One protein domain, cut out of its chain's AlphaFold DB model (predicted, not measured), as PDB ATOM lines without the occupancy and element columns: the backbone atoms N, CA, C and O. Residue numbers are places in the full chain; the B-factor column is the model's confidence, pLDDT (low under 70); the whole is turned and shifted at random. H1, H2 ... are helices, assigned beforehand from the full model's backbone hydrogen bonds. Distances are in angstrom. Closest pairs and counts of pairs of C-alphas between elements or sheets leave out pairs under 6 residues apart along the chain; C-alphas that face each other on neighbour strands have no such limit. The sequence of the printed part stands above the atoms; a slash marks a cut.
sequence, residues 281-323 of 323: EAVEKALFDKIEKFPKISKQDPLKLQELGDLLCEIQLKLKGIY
ATOM      1  N   GLU A 281     146.384 115.391 112.169       86.44
ATOM      2  CA  GLU A 281     145.163 116.179 112.322       86.44
ATOM      3  C   GLU A 281     144.024 115.375 112.969       86.44
ATOM      4  O   GLU A 281     143.298 115.899 113.816       86.44
ATOM      5  N   ALA A 282     143.845 114.100 112.595       84.81
ATOM      6  CA  ALA A 282     142.812 113.248 113.188       84.81
ATOM      7  C   ALA A 282     143.116 112.931 114.656       84.81
ATOM      8  O   ALA A 282     142.210 112.964 115.493       84.81
ATOM      9  N   VAL A 283     144.384 112.659 114.971       83.88
ATOM     10  CA  VAL A 283     144.839 112.402 116.342       83.88
ATOM     11  C   VAL A 283     144.703 113.666 117.191       83.88
ATOM     12  O   VAL A 283     144.101 113.616 118.259       83.88
ATOM     13  N   GLU A 284     145.192 114.809 116.713       82.81
ATOM     14  CA  GLU A 284     145.095 116.093 117.414       82.81
ATOM     15  C   GLU A 284     143.638 116.481 117.684       82.81
ATOM     16  O   GLU A 284     143.281 116.801 118.820       82.81
ATOM     17  N   LYS A 285     142.765 116.369 116.677       84.25
ATOM     18  CA  LYS A 285     141.333 116.631 116.838       84.25
ATOM     19  C   LYS A 285     140.702 115.724 117.894       84.25
ATOM     20  O   LYS A 285     139.952 116.211 118.733       84.25
ATOM     21  N   ALA A 286     140.999 114.425 117.876       83.75
ATOM     22  CA  ALA A 286     140.470 113.492 118.870       83.75
ATOM     23  C   ALA A 286     140.944 113.840 120.292       83.75
ATOM     24  O   ALA A 286     140.157 113.793 121.241       83.75
ATOM     25  N   LEU A 287     142.205 114.255 120.440       80.62
ATOM     26  CA  LEU A 287     142.765 114.694 121.718       80.62
ATOM     27  C   LEU A 287     142.118 115.997 122.209       80.62
ATOM     28  O   LEU A 287     141.752 116.085 123.383       80.62
ATOM     29  N   PHE A 288     141.914 116.985 121.335       80.62
ATOM     30  CA  PHE A 288     141.214 118.219 121.697       80.62
ATOM     31  C   PHE A 288     139.753 117.982 122.053       80.62
ATOM     32  O   PHE A 288     139.308 118.474 123.086       80.62
ATOM     33  N   ASP A 289     139.032 117.168 121.281       84.06
ATOM     34  CA  ASP A 289     137.663 116.759 121.604       84.06
ATOM     35  C   ASP A 289     137.596 116.101 122.993       84.06
ATOM     36  O   ASP A 289     136.632 116.297 123.735       84.06
ATOM     37  N   LYS A 290     138.610 115.305 123.356       80.56
ATOM     38  CA  LYS A 290     138.705 114.641 124.664       80.56
ATOM     39  C   LYS A 290     138.963 115.639 125.796       80.56
ATOM     40  O   LYS A 290     138.388 115.476 126.871       80.56
ATOM     41  N   ILE A 291     139.763 116.679 125.554       78.00
ATOM     42  CA  ILE A 291     139.951 117.796 126.495       78.00
ATOM     43  C   ILE A 291     138.665 118.619 126.627       78.00
ATOM     44  O   ILE A 291     138.261 118.951 127.737       78.00
ATOM     45  N   GLU A 292     138.001 118.944 125.519       76.62
ATOM     46  CA  GLU A 292     136.795 119.779 125.513       76.62
ATOM     47  C   GLU A 292     135.618 119.083 126.207       76.62
ATOM     48  O   GLU A 292     134.868 119.703 126.962       76.62
ATOM     49  N   LYS A 293     135.487 117.767 126.007       77.56
ATOM     50  CA  LYS A 293     134.485 116.931 126.684       77.56
ATOM     51  C   LYS A 293     134.862 116.606 128.130       77.56
ATOM     52  O   LYS A 293     134.048 116.001 128.831       77.56
ATOM     53  N   PHE A 294     136.061 116.978 128.589       71.38
ATOM     54  CA  PHE A 294     136.483 116.704 129.955       71.38
ATOM     55  C   PHE A 294     135.572 117.462 130.938       71.38
ATOM     56  O   PHE A 294     135.352 118.669 130.790       71.38
ATOM     57  N   PRO A 295     134.989 116.782 131.941       73.56
ATOM     58  CA  PRO A 295     134.031 117.405 132.842       73.56
ATOM     59  C   PRO A 295     134.672 118.569 133.606       73.56
ATOM     60  O   PRO A 295     135.810 118.476 134.064       73.56
ATOM     61  N   LYS A 296     133.917 119.663 133.790       63.50
ATOM     62  CA  LYS A 296     134.371 120.837 134.552       63.50
ATOM     63  C   LYS A 296     134.877 120.405 135.931       63.50
ATOM     64  O   LYS A 296     134.120 119.880 136.748       63.50
ATOM     65  N   ILE A 297     136.158 120.649 136.174       61.34
ATOM     66  CA  ILE A 297     136.852 120.285 137.406       61.34
ATOM     67  C   ILE A 297     136.332 121.193 138.525       61.34
ATOM     68  O   ILE A 297     136.563 122.402 138.521       61.34
ATOM     69  N   SER A 298     135.582 120.629 139.469       51.50
ATOM     70  CA  SER A 298     135.239 121.321 140.714       51.50
ATOM     71  C   SER A 298     136.396 121.166 141.704       51.50
ATOM     72  O   SER A 298     137.113 120.167 141.665       51.50
ATOM     73  N   LYS A 299     136.571 122.120 142.631       61.41
ATOM     74  CA  LYS A 299     137.676 122.174 143.620       61.41
ATOM     75  C   LYS A 299     137.775 120.953 144.566       61.41
ATOM     76  O   LYS A 299     138.616 120.956 145.457       61.41
ATOM     77  N   GLN A 300     136.920 119.944 144.408       56.28
ATOM     78  CA  GLN A 300     136.832 118.752 145.255       56.28
ATOM     79  C   GLN A 300     137.216 117.435 144.569       56.28
ATOM     80  O   GLN A 300     137.123 116.398 145.214       56.28
ATOM     81  N   ASP A 301     137.698 117.449 143.325       60.97
ATOM     82  CA  ASP A 301     138.088 116.212 142.639       60.97
ATOM     83  C   ASP A 301     139.604 116.161 142.368       60.97
ATOM     84  O   ASP A 301     140.032 116.369 141.230       60.97
ATOM     85  N   PRO A 302     140.447 115.868 143.382       66.62
ATOM     86  CA  PRO A 302     141.887 115.691 143.176       66.62
ATOM     87  C   PRO A 302     142.194 114.559 142.180       66.62
ATOM     88  O   PRO A 302     143.170 114.653 141.444       66.62
ATOM     89  N   LEU A 303     141.324 113.545 142.090       68.81
ATOM     90  CA  LEU A 303     141.425 112.461 141.106       68.81
ATOM     91  C   LEU A 303     141.214 112.954 139.668       68.81
ATOM     92  O   LEU A 303     142.009 112.623 138.799       68.81
ATOM     93  N   LYS A 304     140.220 113.817 139.413       68.12
ATOM     94  CA  LYS A 304     140.005 114.391 138.069       68.12
ATOM     95  C   LYS A 304     141.132 115.329 137.654       68.12
ATOM     96  O   LYS A 304     141.423 115.462 136.472       68.12
ATOM     97  N   LEU A 305     141.763 115.995 138.621       68.62
ATOM     98  CA  LEU A 305     142.930 116.835 138.364       68.62
ATOM     99  C   LEU A 305     144.165 115.988 138.017       68.62
ATOM    100  O   LEU A 305     144.949 116.387 137.159       68.62
ATOM    101  N   GLN A 306     144.305 114.815 138.641       75.69
ATOM    102  CA  GLN A 306     145.332 113.835 138.292       75.69
ATOM    103  C   GLN A 306     145.079 113.224 136.907       75.69
ATOM    104  O   GLN A 306     145.983 113.234 136.083       75.69
ATOM    105  N   GLU A 307     143.845 112.811 136.604       75.69
ATOM    106  CA  GLU A 307     143.450 112.310 135.277       75.69
ATOM    107  C   GLU A 307     143.667 113.352 134.171       75.69
ATOM    108  O   GLU A 307     144.106 113.009 133.074       75.69
ATOM    109  N   LEU A 308     143.413 114.636 134.453       74.50
ATOM    110  CA  LEU A 308     143.746 115.715 133.523       74.50
ATOM    111  C   LEU A 308     145.263 115.868 133.351       74.50
ATOM    112  O   LEU A 308     145.728 116.084 132.236       74.50
ATOM    113  N   GLY A 309     146.040 115.761 134.431       75.44
ATOM    114  CA  GLY A 309     147.503 115.789 134.373       75.44
ATOM    115  C   GLY A 309     148.077 114.644 133.536       75.44
ATOM    116  O   GLY A 309     148.932 114.879 132.680       75.44
ATOM    117  N   ASP A 310     147.558 113.432 133.721       79.81
ATOM    118  CA  ASP A 310     147.945 112.247 132.954       79.81
ATOM    119  C   ASP A 310     147.557 112.394 131.474       79.81
ATOM    120  O   ASP A 310     148.379 112.133 130.594       79.81
ATOM    121  N   LEU A 311     146.357 112.917 131.188       76.94
ATOM    122  CA  LEU A 311     145.900 113.222 129.828       76.94
ATOM    123  C   LEU A 311     146.790 114.270 129.144       76.94
ATOM    124  O   LEU A 311     147.160 114.105 127.983       76.94
ATOM    125  N   LEU A 312     147.172 115.338 129.850       73.88
ATOM    126  CA  LEU A 312     148.070 116.367 129.318       73.88
ATOM    127  C   LEU A 312     149.475 115.810 129.047       73.88
ATOM    128  O   LEU A 312     150.074 116.145 128.026       73.88
ATOM    129  N   CYS A 313     149.987 114.929 129.910       75.88
ATOM    130  CA  CYS A 313     151.239 114.212 129.668       75.88
ATOM    131  C   CYS A 313     151.152 113.294 128.439       75.88
ATOM    132  O   CYS A 313     152.069 113.295 127.616       75.88
ATOM    133  N   GLU A 314     150.058 112.547 128.281       74.69
ATOM    134  CA  GLU A 314     149.821 111.682 127.120       74.69
ATOM    135  C   GLU A 314     149.807 112.494 125.816       74.69
ATOM    136  O   GLU A 314     150.476 112.130 124.847       74.69
ATOM    137  N   ILE A 315     149.115 113.636 125.816       73.12
ATOM    138  CA  ILE A 315     149.064 114.560 124.677       73.12
ATOM    139  C   ILE A 315     150.455 115.109 124.373       73.12
ATOM    140  O   ILE A 315     150.888 115.044 123.228       73.12
ATOM    141  N   GLN A 316     151.188 115.587 125.380       72.56
ATOM    142  CA  GLN A 316     152.547 116.113 125.224       72.56
ATOM    143  C   GLN A 316     153.498 115.075 124.603       72.56
ATOM    144  O   GLN A 316     154.351 115.427 123.786       72.56
ATOM    145  N   LEU A 317     153.383 113.804 124.996       70.38
ATOM    146  CA  LEU A 317     154.204 112.716 124.456       70.38
ATOM    147  C   LEU A 317     153.828 112.387 123.008       70.38
ATOM    148  O   LEU A 317     154.722 112.257 122.172       70.38
ATOM    149  N   LYS A 318     152.528 112.338 122.699       70.62
ATOM    150  CA  LYS A 318     152.009 112.111 121.340       70.62
ATOM    151  C   LYS A 318     152.367 113.257 120.386       70.62
ATOM    152  O   LYS A 318     152.784 113.015 119.260       70.62
ATOM    153  N   LEU A 319     152.331 114.506 120.856       67.06
ATOM    154  CA  LEU A 319     152.696 115.688 120.062       67.06
ATOM    155  C   LEU A 319     154.203 115.802 119.790       67.06
ATOM    156  O   LEU A 319     154.608 116.375 118.783       67.06
ATOM    157  N   LYS A 320     155.053 115.258 120.670       70.19
ATOM    158  CA  LYS A 320     156.517 115.253 120.494       70.19
ATOM    159  C   LYS A 320     157.018 114.226 119.471       70.19
ATOM    160  O   LYS A 320     158.227 114.128 119.278       70.19
ATOM    161  N   GLY A 321     156.122 113.487 118.815       56.94
ATOM    162  CA  GLY A 321     156.482 112.577 117.728       56.94
ATOM    163  C   GLY A 321     157.256 111.339 118.181       56.94
ATOM    164  O   GLY A 321     158.009 110.776 117.394       56.94
ATOM    165  N   ILE A 322     157.095 110.912 119.438       48.66
ATOM    166  CA  ILE A 322     157.578 109.597 119.873       48.66
ATOM    167  C   ILE A 322     156.519 108.573 119.436       48.66
ATOM    168  O   ILE A 322     155.625 108.238 120.213       48.66
ATOM    169  N   TYR A 323     156.591 108.144 118.176       43.62
ATOM    170  CA  TYR A 323     155.805 107.047 117.598       43.62
ATOM    171  C   TYR A 323     156.730 105.938 117.104       43.62
ATOM    172  O   TYR A 323     157.785 106.273 116.519       43.62
TER     173      TYR A 323
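This is residues 281 to 323 of the 323 residues of an uncharacterized protein of Labeo rohita (UniProt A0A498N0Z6). Two helices lie side by side and run opposite ways, H1 the shorter and H2 the longer, and a loop joins them round one end of a U. They make a loose pair with few contacts, and residues 298 to 303, the turn of the loop and the first two residues of H2, stick out at the looped end. The printed part has 43 residues with two named helices, H1 then H2, and no named strand; its class is all helix. The whole is loose, with a radius of gyration of the C-alphas of 11.6 A, and only just a rod, with spans of 35 by 17 by 8 A.

H1, residues 281 to 292, comes first, and a short link of 9 residues joins it to H2, residues 302 to 319. The two helices are close but not clearly touching, with 1 pair of C-alphas within 8 A. Their closest C-alphas, those of Leu 287 and Ile 315, are 7.0 A apart. They stand at a shallow tilt of 14 degrees and run opposite ways, with their centres 13.2 A apart. In both H1 and H2 every pair of O i and N i+4 is within hydrogen-bond range.

H1 begins at C-alpha 281, at (145.163, 116.179, 112.322), and measures 16.0 A to C-alpha 292. H2 begins at C-alpha 302, at (141.887, 115.691, 143.176), and ends 25.5 A away at C-alpha 319, at (152.696, 115.688, 120.062).

The two C-alphas farthest apart are those of Gln 300 and Tyr 323, at 35.5 A. The printed part has no cut and ends at Tyr 323, the chain's last residue. The mean pLDDT of the printed part is 71.9, and residues 296 to 305, residue 319 and residues 321 to 323 are under 70.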